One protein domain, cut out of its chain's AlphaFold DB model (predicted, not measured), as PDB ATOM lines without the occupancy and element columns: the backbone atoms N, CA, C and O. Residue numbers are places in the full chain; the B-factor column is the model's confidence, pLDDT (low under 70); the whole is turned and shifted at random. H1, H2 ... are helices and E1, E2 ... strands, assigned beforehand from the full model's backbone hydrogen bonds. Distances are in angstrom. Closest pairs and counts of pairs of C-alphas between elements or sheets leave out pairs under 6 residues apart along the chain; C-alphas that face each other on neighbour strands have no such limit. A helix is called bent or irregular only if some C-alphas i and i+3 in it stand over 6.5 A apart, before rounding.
ATOM      1  N   GLN A  11     163.797 141.280 195.896       83.81
ATOM      2  CA  GLN A  11     164.097 142.641 195.455       83.81
ATOM      3  C   GLN A  11     165.600 142.840 195.234       83.81
ATOM      4  O   GLN A  11     166.009 143.325 194.181       83.81
ATOM      5  N   VAL A  12     166.440 142.406 196.176       82.31
ATOM      6  CA  VAL A  12     167.900 142.503 196.025       82.31
ATOM      7  C   VAL A  12     168.381 141.611 194.884       82.31
ATOM      8  O   VAL A  12     169.299 141.987 194.159       82.31
ATOM      9  N   ARG A  13     167.731 140.460 194.666       85.81
ATOM     10  CA  ARG A  13     167.991 139.622 193.488       85.81
ATOM     11  C   ARG A  13     167.722 140.387 192.189       85.81
ATOM     12  O   ARG A  13     168.567 140.351 191.302       85.81
ATOM     13  N   LYS A  14     166.590 141.092 192.081       89.00
ATOM     14  CA  LYS A  14     166.257 141.923 190.908       89.00
ATOM     15  C   LYS A  14     167.277 143.047 190.708       89.00
ATOM     16  O   LYS A  14     167.761 143.218 189.593       89.00
ATOM     17  N   ASN A  15     167.676 143.735 191.779       88.44
ATOM     18  CA  ASN A  15     168.695 144.789 191.719       88.44
ATOM     19  C   ASN A  15     170.054 144.243 191.242       88.44
ATOM     20  O   ASN A  15     170.675 144.823 190.354       88.44
ATOM     21  N   ALA A  16     170.489 143.100 191.785       87.94
ATOM     22  CA  ALA A  16     171.732 142.441 191.385       87.94
ATOM     23  C   ALA A  16     171.699 141.999 189.914       87.94
ATOM     24  O   ALA A  16     172.694 142.136 189.207       87.94
ATOM     25  N   MET A  17     170.551 141.500 189.441       87.69
ATOM     26  CA  MET A  17     170.359 141.143 188.033       87.69
ATOM     27  C   MET A  17     170.418 142.370 187.118       87.69
ATOM     28  O   MET A  17     171.057 142.289 186.077       87.69
ATOM     29  N   SER A  18     169.808 143.495 187.505       88.44
ATOM     30  CA  SER A  18     169.908 144.750 186.745       88.44
ATOM     31  C   SER A  18     171.360 145.203 186.631       88.44
ATOM     32  O   SER A  18     171.860 145.398 185.530       88.44
ATOM     33  N   ALA A  19     172.078 145.257 187.755       86.12
ATOM     34  CA  ALA A  19     173.481 145.662 187.773       86.12
ATOM     35  C   ALA A  19     174.391 144.729 186.959       86.12
ATOM     36  O   ALA A  19     175.376 145.181 186.379       86.12
ATOM     37  N   LEU A  20     174.067 143.433 186.912       85.62
ATOM     38  CA  LEU A  20     174.765 142.465 186.072       85.62
ATOM     39  C   LEU A  20     174.483 142.690 184.580       85.62
ATOM     40  O   LEU A  20     175.402 142.570 183.776       85.62
ATOM     41  N   MET A  21     173.240 143.010 184.212       85.81
ATOM     42  CA  MET A  21     172.860 143.302 182.823       85.81
ATOM     43  C   MET A  21     173.497 144.598 182.307       85.81
ATOM     44  O   MET A  21     173.866 144.664 181.139       85.81
ATOM     45  N   ASP A  22     173.694 145.581 183.186       85.38
ATOM     46  CA  ASP A  22     174.333 146.860 182.855       85.38
ATOM     47  C   ASP A  22     175.877 146.797 182.894       85.38
ATOM     48  O   ASP A  22     176.562 147.777 182.582       85.38
ATOM     49  N   ALA A  23     176.460 145.666 183.306       82.69
ATOM     50  CA  ALA A  23     177.906 145.522 183.420       82.69
ATOM     51  C   ALA A  23     178.573 145.323 182.040       82.69
ATOM     52  O   ALA A  23     178.083 144.544 181.222       82.69
ATOM     53  N   PRO A  24     179.739 145.951 181.774       81.75
ATOM     54  CA  PRO A  24     180.481 145.732 180.534       81.75
ATOM     55  C   PRO A  24     180.873 144.261 180.341       81.75
ATOM     56  O   PRO A  24     181.286 143.595 181.299       81.75
ATOM     57  N   ILE A  25     180.824 143.780 179.095       75.69
ATOM     58  CA  ILE A  25     181.305 142.441 178.724       75.69
ATOM     59  C   ILE A  25     182.782 142.310 179.135       75.69
ATOM     60  O   ILE A  25     183.595 143.183 178.839       75.69
ATOM     61  N   GLY A  26     183.118 141.230 179.846       74.00
ATOM     62  CA  GLY A  26     184.449 141.008 180.431       74.00
ATOM     63  C   GLY A  26     184.563 141.377 181.916       74.00
ATOM     64  O   GLY A  26     185.612 141.162 182.519       74.00
ATOM     65  N   SER A  27     183.494 141.884 182.538       72.69
ATOM     66  CA  SER A  27     183.445 142.071 183.993       72.69
ATOM     67  C   SER A  27     183.414 140.714 184.709       72.69
ATOM     68  O   SER A  27     182.512 139.909 184.489       72.69
ATOM     69  N   GLY A  28     184.397 140.447 185.575       77.62
ATOM     70  CA  GLY A  28     184.432 139.233 186.392       77.62
ATOM     71  C   GLY A  28     183.296 139.207 187.418       77.62
ATOM     72  O   GLY A  28     183.079 140.186 188.129       77.62
ATOM     73  N   VAL A  29     182.582 138.082 187.504       78.88
ATOM     74  CA  VAL A  29     181.496 137.863 188.471       78.88
ATOM     75  C   VAL A  29     181.872 136.697 189.369       78.88
ATOM     76  O   VAL A  29     182.196 135.614 188.886       78.88
ATOM     77  N   SER A  30     181.812 136.906 190.682       79.62
ATOM     78  CA  SER A  30     182.070 135.868 191.675       79.62
ATOM     79  C   SER A  30     180.826 135.616 192.527       79.62
ATOM     80  O   SER A  30     180.115 136.532 192.938       79.62
ATOM     81  N   PHE A  31     180.552 134.339 192.793       77.56
ATOM     82  CA  PHE A  31     179.473 133.915 193.680       77.56
ATOM     83  C   PHE A  31     180.086 133.318 194.938       77.56
ATOM     84  O   PHE A  31     180.919 132.416 194.876       77.56
ATOM     85  N   THR A  32     179.675 133.799 196.108       74.69
ATOM     86  CA  THR A  32     180.179 133.283 197.384       74.69
ATOM     87  C   THR A  32     179.025 133.064 198.351       74.69
ATOM     88  O   THR A  32     178.272 133.988 198.658       74.69
ATOM     89  N   LYS A  33     178.893 131.842 198.881       55.94
ATOM     90  CA  LYS A  33     177.987 131.559 200.005       55.94
ATOM     91  C   LYS A  33     178.569 132.212 201.264       55.94
ATOM     92  O   LYS A  33     179.633 131.818 201.736       55.94
ATOM     93  N   LYS A  34     177.915 133.255 201.778       52.91
ATOM     94  CA  LYS A  34     178.461 134.083 202.865       52.91
ATOM     95  C   LYS A  34     178.355 133.413 204.237       52.91
ATOM     96  O   LYS A  34     177.286 132.968 204.639       52.91
ATOM     97  N   LYS A  35     179.450 133.481 205.002       44.78
ATOM     98  CA  LYS A  35     179.430 133.471 206.474       44.78
ATOM     99  C   LYS A  35     179.010 134.871 206.967       44.78
ATOM    100  O   LYS A  35     179.278 135.863 206.280       44.78
ATOM    101  N   LYS A  36     178.315 134.956 208.114       44.00
ATOM    102  CA  LYS A  36     177.848 136.222 208.730       44.00
ATOM    103  C   LYS A  36     178.964 137.273 208.691       44.00
ATOM    104  O   LYS A  36     180.084 136.993 209.101       44.00
ATOM    105  N   THR A  37     178.671 138.460 208.160       54.91
ATOM    106  CA  THR A  37     179.655 139.540 207.984       54.91
ATOM    107  C   THR A  37     179.139 140.864 208.526       54.91
ATOM    108  O   THR A  37     177.930 141.086 208.525       54.91
ATOM    109  N   ARG A  38     180.058 141.740 208.958       75.50
ATOM    110  CA  ARG A  38     179.773 143.135 209.321       75.50
ATOM    111  C   ARG A  38     179.232 143.873 208.100       75.50
ATOM    112  O   ARG A  38     179.953 144.122 207.137       75.50
ATOM    113  N   GLN A  39     177.930 144.127 208.099       82.12
ATOM    114  CA  GLN A  39     177.225 144.677 206.941       82.12
ATOM    115  C   GLN A  39     177.599 146.144 206.691       82.12
ATOM    116  O   GLN A  39     177.763 146.535 205.540       82.12
ATOM    117  N   GLN A  40     177.815 146.918 207.759       82.81
ATOM    118  CA  GLN A  40     178.274 148.309 207.698       82.81
ATOM    119  C   GLN A  40     179.644 148.436 207.025       82.81
ATOM    120  O   GLN A  40     179.801 149.230 206.108       82.81
ATOM    121  N   GLU A  41     180.608 147.597 207.416       87.06
ATOM    122  CA  GLU A  41     181.938 147.552 206.796       87.06
ATOM    123  C   GLU A  41     181.819 147.348 205.282       87.06
ATOM    124  O   GLU A  41     182.364 148.115 204.493       87.06
ATOM    125  N   LYS A  42     181.020 146.366 204.854       87.44
ATOM    126  CA  LYS A  42     180.808 146.109 203.427       87.44
ATOM    127  C   LYS A  42     180.181 147.277 202.684       87.44
ATOM    128  O   LYS A  42     180.581 147.554 201.558       87.44
ATOM    129  N   TYR A  43     179.197 147.928 203.288       90.12
ATOM    130  CA  TYR A  43     178.564 149.083 202.675       90.12
ATOM    131  C   TYR A  43     179.534 150.260 202.556       90.12
ATOM    132  O   TYR A  43     179.622 150.850 201.484       90.12
ATOM    133  N   LEU A  44     180.341 150.528 203.587       91.44
ATOM    134  CA  LEU A  44     181.398 151.538 203.533       91.44
ATOM    135  C   LEU A  44     182.360 151.284 202.361       91.44
ATOM    136  O   LEU A  44     182.638 152.195 201.587       91.44
ATOM    137  N   HIS A  45     182.804 150.036 202.174       91.81
ATOM    138  CA  HIS A  45     183.647 149.664 201.032       91.81
ATOM    139  C   HIS A  45     182.962 149.896 199.677       91.81
ATOM    140  O   HIS A  45     183.619 150.319 198.729       91.81
ATOM    141  N   VAL A  46     181.649 149.654 199.574       92.56
ATOM    142  CA  VAL A  46     180.888 149.968 198.354       92.56
ATOM    143  C   VAL A  46     180.921 151.471 198.069       92.56
ATOM    144  O   VAL A  46     181.197 151.847 196.933       92.56
ATOM    145  N   ILE A  47     180.695 152.318 199.076       93.62
ATOM    146  CA  ILE A  47     180.721 153.781 198.916       93.62
ATOM    147  C   ILE A  47     182.105 154.246 198.451       93.62
ATOM    148  O   ILE A  47     182.206 154.927 197.431       93.62
ATOM    149  N   ILE A  48     183.163 153.827 199.152       94.31
ATOM    150  CA  ILE A  48     184.556 154.182 198.836       94.31
ATOM    151  C   ILE A  48     184.890 153.800 197.392       94.31
ATOM    152  O   ILE A  48     185.362 154.636 196.628       94.31
ATOM    153  N   ASN A  49     184.556 152.577 196.972       93.06
ATOM    154  CA  ASN A  49     184.821 152.124 195.606       93.06
ATOM    155  C   ASN A  49     184.079 152.949 194.543       93.06
ATOM    156  O   ASN A  49     184.613 153.159 193.452       93.06
ATOM    157  N   ILE A  50     182.853 153.403 194.829       92.56
ATOM    158  CA  ILE A  50     182.105 154.272 193.910       92.56
ATOM    159  C   ILE A  50     182.805 155.632 193.790       92.56
ATOM    160  O   ILE A  50     182.994 156.108 192.670       92.56
ATOM    161  N   ILE A  51     183.229 156.221 194.913       93.81
ATOM    162  CA  ILE A  51     183.931 157.511 194.936       93.81
ATOM    163  C   ILE A  51     185.264 157.419 194.184       93.81
ATOM    164  O   ILE A  51     185.482 158.182 193.244       93.81
ATOM    165  N   CYS A  52     186.109 156.446 194.534       94.00
ATOM    166  CA  CYS A  52     187.419 156.222 193.918       94.00
ATOM    167  C   CYS A  52     187.329 156.022 192.403       94.00
ATOM    168  O   CYS A  52     188.140 156.540 191.642       94.00
ATOM    169  N   LYS A  53     186.301 155.311 191.928       89.19
ATOM    170  CA  LYS A  53     186.088 155.133 190.487       89.19
ATOM    171  C   LYS A  53     185.725 156.444 189.783       89.19
ATOM    172  O   LYS A  53     186.031 156.597 188.604       89.19
ATOM    173  N   HIS A  54     185.038 157.351 190.470       91.69
ATOM    174  CA  HIS A  54     184.615 158.626 189.899       91.69
ATOM    175  C   HIS A  54     185.770 159.631 189.799       91.69
ATOM    176  O   HIS A  54     185.864 160.347 188.807       91.69
ATOM    177  N   ASN A  55     186.648 159.683 190.802       89.75
ATOM    178  CA  ASN A  55     187.730 160.673 190.880       89.75
ATOM    179  C   ASN A  55     189.131 160.117 190.558       89.75
ATOM    180  O   ASN A  55     190.075 160.895 190.461       89.75
ATOM    181  N   GLY A  56     189.277 158.799 190.387       89.56
ATOM    182  CA  GLY A  56     190.561 158.137 190.138       89.56
ATOM    183  C   GLY A  56     191.454 157.989 191.376       89.56
ATOM    184  O   GLY A  56     192.635 157.689 191.216       89.56
ATOM    185  N   ALA A  57     190.926 158.210 192.583       90.38
ATOM    186  CA  ALA A  57     191.680 158.078 193.829       90.38
ATOM    187  C   ALA A  57     191.910 156.610 194.220       90.38
ATOM    188  O   ALA A  57     191.116 155.729 193.877       90.38
ATOM    189  N   ASP A  58     192.961 156.360 194.999       93.81
ATOM    190  CA  ASP A  58     193.205 155.042 195.578       93.81
ATOM    191  C   ASP A  58     192.200 154.741 196.717       93.81
ATOM    192  O   ASP A  58     191.928 155.612 197.553       93.81
ATOM    193  N   PRO A  59     191.599 153.535 196.763       92.44
ATOM    194  CA  PRO A  59     190.655 153.159 197.814       92.44
ATOM    195  C   PRO A  59     191.229 153.146 199.227       92.44
ATOM    196  O   PRO A  59     190.486 153.423 200.173       92.44
ATOM    197  N   ASP A  60     192.498 152.784 199.402       91.00
ATOM    198  CA  ASP A  60     193.119 152.741 200.721       91.00
ATOM    199  C   ASP A  60     193.438 154.151 201.223       91.00
ATOM    200  O   ASP A  60     193.144 154.433 202.389       91.00
ATOM    201  N   ASP A  61     193.885 155.045 200.339       92.81
ATOM    202  CA  ASP A  61     194.095 156.461 200.670       92.81
ATOM    203  C   ASP A  61     192.780 157.130 201.095       92.81
ATOM    204  O   ASP A  61     192.679 157.672 202.198       92.81
ATOM    205  N   LEU A  62     191.714 156.998 200.289       93.69
ATOM    206  CA  LEU A  62     190.409 157.581 200.628       93.69
ATOM    207  C   LEU A  62     189.848 157.003 201.937       93.69
ATOM    208  O   LEU A  62     189.210 157.701 202.732       93.69
ATOM    209  N   LYS A  63     190.065 155.708 202.178       92.12
ATOM    210  CA  LYS A  63     189.633 155.053 203.414       92.12
ATOM    211  C   LYS A  63     190.352 155.634 204.628       92.12
ATOM    212  O   LYS A  63     189.731 155.748 205.688       92.12
ATOM    213  N   ASP A  64     191.629 155.957 204.503       92.94
ATOM    214  CA  ASP A  64     192.398 156.554 205.585       92.94
ATOM    215  C   ASP A  64     192.017 158.025 205.797       92.94
ATOM    216  O   ASP A  64     191.769 158.403 206.946       92.94
ATOM    217  N   ASP A  65     191.786 158.795 204.732       93.00
ATOM    218  CA  ASP A  65     191.262 160.168 204.808       93.00
ATOM    219  C   ASP A  65     189.918 160.244 205.547       93.00
ATOM    220  O   ASP A  65     189.706 161.126 206.381       93.00
ATOM    221  N   ILE A  66     189.021 159.281 205.313       93.81
ATOM    222  CA  ILE A  66     187.738 159.185 206.029       93.81
ATOM    223  C   ILE A  66     187.950 158.810 207.506       93.81
ATOM    224  O   ILE A  66     187.237 159.290 208.392       93.81
ATOM    225  N   LYS A  67     188.915 157.937 207.808       93.31
ATOM    226  CA  LYS A  67     189.151 157.442 209.174       93.31
ATOM    227  C   LYS A  67     189.865 158.440 210.067       93.31
ATOM    228  O   LYS A  67     189.563 158.466 211.261       93.31
ATOM    229  N   ILE A  68     190.819 159.204 209.542       93.12
ATOM    230  CA  ILE A  68     191.636 160.149 210.312       93.12
ATOM    231  C   ILE A  68     190.786 161.075 211.199       93.12
ATOM    232  O   ILE A  68     191.028 161.084 212.408       93.12
ATOM    233  N   PRO A  69     189.760 161.788 210.694       91.19
ATOM    234  CA  PRO A  69     188.973 162.703 211.522       91.19
ATOM    235  C   PRO A  69     188.107 161.997 212.577       91.19
ATOM    236  O   PRO A  69     187.710 162.623 213.556       91.19
ATOM    237  N   ILE A  70     187.808 160.704 212.407       91.19
ATOM    238  CA  ILE A  70     186.853 159.970 213.258       91.19
ATOM    239  C   ILE A  70     187.564 159.089 214.291       91.19
ATOM    240  O   ILE A  70     187.156 159.018 215.452       91.19
ATOM    241  N   LEU A  71     188.609 158.380 213.874       90.56
ATOM    242  CA  LEU A  71     189.346 157.436 214.714       90.56
ATOM    243  C   LEU A  71     190.675 158.025 215.205       90.56
ATOM    244  O   LEU A  71     191.167 157.643 216.275       90.56
ATOM    245  N   GLY A  72     191.244 158.963 214.448       91.94
ATOM    246  CA  GLY A  72     192.559 159.529 214.703       91.94
ATOM    247  C   GLY A  72     193.690 158.529 214.469       91.94
ATOM    248  O   GLY A  72     193.546 157.495 213.807       91.94
ATOM    249  N   PHE A  73     194.833 158.845 215.063       92.44
ATOM    250  CA  PHE A  73     196.066 158.086 214.906       92.44
ATOM    251  C   PHE A  73     196.375 157.211 216.124       92.44
ATOM    252  O   PHE A  73     195.804 157.356 217.207       92.44
ATOM    253  N   THR A  74     197.274 156.251 215.941       90.50
ATOM    254  CA  THR A  74     197.932 155.498 217.011       90.50
ATOM    255  C   THR A  74     199.424 155.505 216.770       90.50
ATOM    256  O   THR A  74     199.877 155.285 215.646       90.50
ATOM    257  N   GLU A  75     200.166 155.725 217.841       92.31
ATOM    258  CA  GLU A  75     201.617 155.699 217.833       92.31
ATOM    259  C   GLU A  75     202.119 154.323 218.270       92.31
ATOM    260  O   GLU A  75     201.581 153.699 219.188       92.31
ATOM    261  N   HIS A  76     203.151 153.841 217.591       89.25
ATOM    262  CA  HIS A  76     203.843 152.605 217.916       89.25
ATOM    263  C   HIS A  76     205.338 152.874 217.963       89.25
ATOM    264  O   HIS A  76     205.931 153.258 216.958       89.25
ATOM    265  N   THR A  77     205.957 152.634 219.116       92.81
ATOM    266  CA  THR A  77     207.411 152.713 219.254       92.81
ATOM    267  C   THR A  77     208.024 151.335 219.036       92.81
ATOM    268  O   THR A  77     207.672 150.376 219.724       92.81
ATOM    269  N   HIS A  78     208.947 151.224 218.083       92.56
ATOM    270  CA  HIS A  78     209.709 150.006 217.824       92.56
ATOM    271  C   HIS A  78     211.180 150.352 217.576       92.56
ATOM    272  O   HIS A  78     211.485 151.205 216.746       92.56
ATOM    273  N   ASN A  79     212.093 149.709 218.312       91.56
ATOM    274  CA  ASN A  79     213.544 149.951 218.256       91.56
ATOM    275  C   ASN A  79     213.939 151.436 218.372       91.56
ATOM    276  O   ASN A  79     214.823 151.907 217.665       91.56
ATOM    277  N   GLY A  80     213.257 152.190 219.242       93.50
ATOM    278  CA  GLY A  80     213.518 153.619 219.452       93.50
ATOM    279  C   GLY A  80     212.915 154.554 218.397       93.50
ATOM    280  O   GLY A  80     212.962 155.764 218.586       93.50
ATOM    281  N   ASN A  81     212.298 154.025 217.337       93.25
ATOM    282  CA  ASN A  81     211.579 154.818 216.341       93.25
ATOM    283  C   ASN A  81     210.081 154.840 216.650       93.25
ATOM    284  O   ASN A  81     209.491 153.795 216.935       93.25
ATOM    285  N   THR A  82     209.461 156.016 216.552       93.81
ATOM    286  CA  THR A  82     208.009 156.184 216.692       93.81
ATOM    287  C   THR A  82     207.361 156.234 215.316       93.81
ATOM    288  O   THR A  82     207.702 157.074 214.488       93.81
ATOM    289  N   TYR A  83     206.401 155.342 215.090       92.19
ATOM    290  CA  TYR A  83     205.605 155.267 213.873       92.19
ATOM    291  C   TYR A  83     204.168 155.659 214.179       92.19
ATOM    292  O   TYR A  83     203.577 155.166 215.141       92.19
ATOM    293  N   VAL A  84     203.586 156.503 213.335       91.12
ATOM    294  CA  VAL A  84     202.183 156.904 213.431       91.12
ATOM    295  C   VAL A  84     201.395 156.142 212.373       91.12
ATOM    296  O   VAL A  84     201.792 156.105 211.210       91.12
ATOM    297  N   ARG A  85     200.280 155.524 212.762       90.19
ATOM    298  CA  ARG A  85     199.346 154.890 211.823       90.19
ATOM    299  C   ARG A  85     197.910 155.284 212.119       90.19
ATOM    300  O   ARG A  85     197.561 155.540 213.271       90.19
ATOM    301  N   VAL A  86     197.062 155.275 211.099       90.81
ATOM    302  CA  VAL A  86     195.616 155.458 211.272       90.81
ATOM    303  C   VAL A  86     195.049 154.307 212.106       90.81
ATOM    304  O   VAL A  86     195.436 153.143 211.946       90.81
ATOM    305  N   LYS A  87     194.131 154.616 213.030       90.19
ATOM    306  CA  LYS A  87     193.479 153.584 213.846       90.19
ATOM    307  C   LYS A  87     192.715 152.584 212.979       90.19
ATOM    308  O   LYS A  87     191.981 152.933 212.057       90.19
ATOM    309  N   SER A  88     192.853 151.305 213.323       87.31
ATOM    310  CA  SER A  88     192.142 150.229 212.638       87.31
ATOM    311  C   SER A  88     190.641 150.280 212.929       87.31
ATOM    312  O   SER A  88     190.226 150.341 214.084       87.31
ATOM    313  N   SER A  89     189.820 150.121 211.890       85.62
ATOM    314  CA  SER A  89     188.370 149.937 212.008       85.62
ATOM    315  C   SER A  89     187.976 148.500 212.403       85.62
ATOM    316  O   SER A  89     186.794 148.166 212.490       85.62
ATOM    317  N   LYS A  90     188.938 147.606 212.673       83.69
ATOM    318  CA  LYS A  90     188.651 146.203 213.021       83.69
ATOM    319  C   LYS A  90     187.930 146.051 214.364       83.69
ATOM    320  O   LYS A  90     187.151 145.115 214.527       83.69
ATOM    321  N   HIS A  91     188.130 146.961 215.312       80.06
ATOM    322  CA  HIS A  91     187.606 146.831 216.681       80.06
ATOM    323  C   HIS A  91     186.753 148.022 217.139       80.06
ATOM    324  O   HIS A  91     186.541 148.192 218.333       80.06
ATOM    325  N   ILE A  92     186.266 148.840 216.204       84.56
ATOM    326  CA  ILE A  92     185.410 149.989 216.524       84.56
ATOM    327  C   ILE A  92     183.950 149.553 216.718       84.56
ATOM    328  O   ILE A  92     183.550 148.487 216.239       84.56
ATOM    329  N   SER A  93     183.182 150.375 217.430       84.00
ATOM    330  CA  SER A  93     181.747 150.159 217.670       84.00
ATOM    331  C   SER A  93     180.895 150.395 216.417       84.00
ATOM    332  O   SER A  93     181.329 151.064 215.478       84.00
ATOM    333  N   ASP A  94     179.659 149.894 216.429       79.38
ATOM    334  CA  ASP A  94     178.697 150.088 215.336       79.38
ATOM    335  C   ASP A  94     178.341 151.575 215.129       79.38
ATOM    336  O   ASP A  94     178.159 152.008 213.992       79.38
ATOM    337  N   ASP A  95     178.322 152.381 216.203       82.38
ATOM    338  CA  ASP A  95     178.143 153.845 216.142       82.38
ATOM    339  C   ASP A  95     179.321 154.533 215.434       82.38
ATOM    340  O   ASP A  95     179.137 155.375 214.555       82.38
ATOM    341  N   GLN A  96     180.554 154.129 215.756       84.06
ATOM    342  CA  GLN A  96     181.744 154.636 215.068       84.06
ATOM    343  C   GLN A  96     181.775 154.213 213.596       84.06
ATOM    344  O   GLN A  96     182.204 154.998 212.754       84.06
ATOM    345  N   TYR A  97     181.298 153.009 213.264       87.81
ATOM    346  CA  TYR A  97     181.119 152.596 211.870       87.81
ATOM    347  C   TYR A  97     180.047 153.420 211.151       87.81
ATOM    348  O   TYR A  97     180.255 153.775 209.992       87.81
ATOM    349  N   GLY A  98     178.944 153.754 211.828       86.12
ATOM    350  CA  GLY A  98     177.929 154.676 211.314       86.12
ATOM    351  C   GLY A  98     178.539 156.023 210.927       86.12
ATOM    352  O   GLY A  98     178.404 156.447 209.786       86.12
ATOM    353  N   LYS A  99     179.350 156.610 211.815       90.31
ATOM    354  CA  LYS A  99     180.070 157.867 211.541       90.31
ATOM    355  C   LYS A  99     181.004 157.784 210.331       90.31
ATOM    356  O   LYS A  99     181.103 158.746 209.577       90.31
ATOM    357  N   LEU A 100     181.682 156.649 210.123       92.94
ATOM    358  CA  LEU A 100     182.517 156.445 208.928       92.94
ATOM    359  C   LEU A 100     181.675 156.401 207.645       92.94
ATOM    360  O   LEU A 100     182.093 156.945 206.626       92.94
ATOM    361  N   ILE A 101     180.504 155.757 207.688       92.38
ATOM    362  CA  ILE A 101     179.562 155.725 206.559       92.38
ATOM    363  C   ILE A 101     179.052 157.135 206.266       92.38
ATOM    364  O   ILE A 101     179.090 157.549 205.110       92.38
ATOM    365  N   ASP A 102     178.647 157.884 207.290       92.81
ATOM    366  CA  ASP A 102     178.164 159.259 207.136       92.81
ATOM    367  C   ASP A 102     179.237 160.160 206.513       92.81
ATOM    368  O   ASP A 102     178.957 160.886 205.561       92.81
ATOM    369  N   ALA A 103     180.489 160.058 206.970       94.31
ATOM    370  CA  ALA A 103     181.602 160.793 206.371       94.31
ATOM    371  C   ALA A 103     181.830 160.415 204.899       94.31
ATOM    372  O   ALA A 103     182.007 161.298 204.062       94.31
ATOM    373  N   ALA A 104     181.768 159.126 204.554       94.81
ATOM    374  CA  ALA A 104     181.879 158.688 203.165       94.81
ATOM    375  C   ALA A 104     180.726 159.221 202.291       94.81
ATOM    376  O   ALA A 104     180.949 159.621 201.150       94.81
ATOM    377  N   LEU A 105     179.500 159.260 202.824       94.00
ATOM    378  CA  LEU A 105     178.338 159.827 202.135       94.00
ATOM    379  C   LEU A 105     178.473 161.340 201.929       94.00
ATOM    380  O   LEU A 105     178.150 161.817 200.847       94.00
ATOM    381  N   ILE A 106     179.002 162.075 202.912       95.00
ATOM    382  CA  ILE A 106     179.296 163.513 202.781       95.00
ATOM    383  C   ILE A 106     180.314 163.753 201.660       95.00
ATOM    384  O   ILE A 106     180.129 164.653 200.842       95.00
ATOM    385  N   VAL A 107     181.369 162.935 201.581       94.50
ATOM    386  CA  VAL A 107     182.351 163.030 200.487       94.50
ATOM    387  C   VAL A 107     181.694 162.741 199.135       94.50
ATOM    388  O   VAL A 107     181.950 163.455 198.166       94.50
ATOM    389  N   ALA A 108     180.830 161.726 199.051       94.00
ATOM    390  CA  ALA A 108     180.099 161.430 197.822       94.00
ATOM    391  C   ALA A 108     179.189 162.596 197.398       94.00
ATOM    392  O   ALA A 108     179.193 162.964 196.223       94.00
ATOM    393  N   ASP A 109     178.468 163.200 198.342       95.00
ATOM    394  CA  ASP A 109     177.588 164.348 198.102       95.00
ATOM    395  C   ASP A 109     178.372 165.574 197.613       95.00
ATOM    396  O   ASP A 109     178.020 166.168 196.596       95.00
ATOM    397  N   PHE A 110     179.519 165.873 198.236       93.62
ATOM    398  CA  PHE A 110     180.421 166.943 197.794       93.62
ATOM    399  C   PHE A 110     180.906 166.752 196.346       93.62
ATOM    400  O   PHE A 110     181.104 167.717 195.607       93.62
ATOM    401  N   LEU A 111     181.066 165.498 195.915       93.75
ATOM    402  CA  LEU A 111     181.445 165.132 194.550       93.75
ATOM    403  C   LEU A 111     180.241 164.969 193.603       93.75
ATOM    404  O   LEU A 111     180.432 164.583 192.449       93.75
ATOM    405  N   ASN A 112     179.018 165.270 194.056       94.56
ATOM    406  CA  ASN A 112     177.753 165.063 193.339       94.56
ATOM    407  C   ASN A 112     177.523 163.606 192.891       94.56
ATOM    408  O   ASN A 112     176.890 163.335 191.865       94.56
ATOM    409  N   ILE A 113     178.031 162.642 193.659       92.56
ATOM    410  CA  ILE A 113     177.893 161.212 193.390       92.56
ATOM    411  C   ILE A 113     176.668 160.681 194.128       92.56
ATOM    412  O   ILE A 113     176.603 160.667 195.357       92.56
ATOM    413  N   LYS A 114     175.704 160.150 193.376       91.12
ATOM    414  CA  LYS A 114     174.513 159.535 193.963       91.12
ATOM    415  C   LYS A 114     174.828 158.144 194.516       91.12
ATOM    416  O   LYS A 114     175.089 157.210 193.759       91.12
ATOM    417  N   ILE A 115     174.727 157.992 195.834       91.69
ATOM    418  CA  ILE A 115     174.867 156.709 196.528       91.69
ATOM    419  C   ILE A 115     173.484 156.151 196.875       91.69
ATOM    420  O   ILE A 115     172.630 156.850 197.416       91.69
ATOM    421  N   HIS A 116     173.247 154.877 196.562       90.38
ATOM    422  CA  HIS A 116     172.003 154.209 196.934       90.38
ATOM    423  C   HIS A 116     172.001 153.802 198.416       90.38
ATOM    424  O   HIS A 116     173.062 153.522 198.980       90.38
ATOM    425  N   PRO A 117     170.822 153.704 199.057       87.12
ATOM    426  CA  PRO A 117     170.734 153.264 200.445       87.12
ATOM    427  C   PRO A 117     171.236 151.817 200.624       87.12
ATOM    428  O   PRO A 117     171.209 151.031 199.675       87.12
ATOM    429  N   PRO A 118     171.623 151.405 201.845       85.31
ATOM    430  CA  PRO A 118     172.141 150.059 202.125       85.31
ATOM    431  C   PRO A 118     171.215 148.927 201.656       85.31
ATOM    432  O   PRO A 118     171.674 147.913 201.123       85.31
ATOM    433  N   SER A 119     169.901 149.132 201.788       84.19
ATOM    434  CA  SER A 119     168.856 148.188 201.382       84.19
ATOM    435  C   SER A 119     168.873 147.880 199.884       84.19
ATOM    436  O   SER A 119     168.553 146.757 199.493       84.19
ATOM    437  N   TYR A 120     169.316 148.825 199.049       84.62
ATOM    438  CA  TYR A 120     169.486 148.620 197.610       84.62
ATOM    439  C   TYR A 120     170.474 147.485 197.314       84.62
ATOM    440  O   TYR A 120     170.243 146.670 196.418       84.62
ATOM    441  N   TYR A 121     171.535 147.396 198.119       81.75
ATOM    442  CA  TYR A 121     172.586 146.382 198.025       81.75
ATOM    443  C   TYR A 121     172.293 145.124 198.870       81.75
ATOM    444  O   TYR A 121     173.071 144.163 198.861       81.75
ATOM    445  N   GLY A 122     171.171 145.113 199.600       77.69
ATOM    446  CA  GLY A 122     170.778 144.030 200.503       77.69
ATOM    447  C   GLY A 122     171.458 144.049 201.866       77.69
ATOM    448  O   GLY A 122     171.478 143.020 202.541       77.69
TER     449      GLY A 122
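What this domain is: This is residues 11 to 122 of the 130 residues of an uncharacterized protein of Dyadobacter jiangsuensis (UniProt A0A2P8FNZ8). Three helices make the core: H2 and H4 lie side by side, and H3 packs steeply on both. At one end of the long axis the hairpin E1 and E2 reaches outward, its tip, residues 77 to 82, sticking out; toward the other end H1 packs with short H5, and the loop joining H1 to H2 swings wide. The printed part has 112 residues with five named helices and two named strands, in the order H1 H2 H3 E1 E2 H4 H5, the strands antiparallel. It is mostly helix, loose with a radius of gyration of the C-alphas of 16.8 A, and elongated, spanning 55 by 34 by 30 A.

How they stand to each other: Begin at the hairpin of E1, residues 73 to 78, and E2, residues 81 to 86, where N 76 and O 83 are within hydrogen-bond range at 2.8 A. In H3, residues 59 to 71, C-alpha 68 is 6.2 A from C-alpha 86 of E2. H3 touches H4, residues 94 to 110, with its residues 66 to 70 alone, closest at C-alphas 66 and 103, 6.4 A, a steep tilt of 59 degrees. H4 touches H2, residues 39 to 55, closest at C-alphas 44 and 101, 5.5 A, a shallow tilt of 20 degrees, the same way. H2 and H3 touch at C-alphas 52 and 59, their closest, 5.9 A, a steep tilt of 57 degrees. H1, residues 11 to 21, touches H5, residues 118 to 121, closest at C-alphas 12 and 121, 6.4 A; H1 and H2 are apart. Every O i to N i+4 pair is within hydrogen-bond range in H1, H2 and H4; in H3 7 of 9 are, and H5 is too short for one.

Where its parts are: Find C-alpha 11 at (164.097, 142.641, 195.455), where H1 begins its 15.4 A. H2 runs 25.0 A from C-alpha 39 at (177.225, 144.677, 206.941), and H4 runs 24.4 A to C-alpha 110 at (180.421, 166.943, 197.794). H3, 17.5 A, is only just irregular: C-alphas 66 and 69 are 6.6 A apart. E1 measures 16.1 A, E2 16.8 A and H5 5.5 A.

The domain as a whole: The C-alphas farthest apart, those of Lys 14 and Gly 80, are 56.4 A from each other. The printed part has no cut. The link from H1 to H2 is long, and residues 21 to 28 and 30 to 37 stand free. Look at residues 33 to 37 for pLDDT under 70; the mean of the printed part is 86.8.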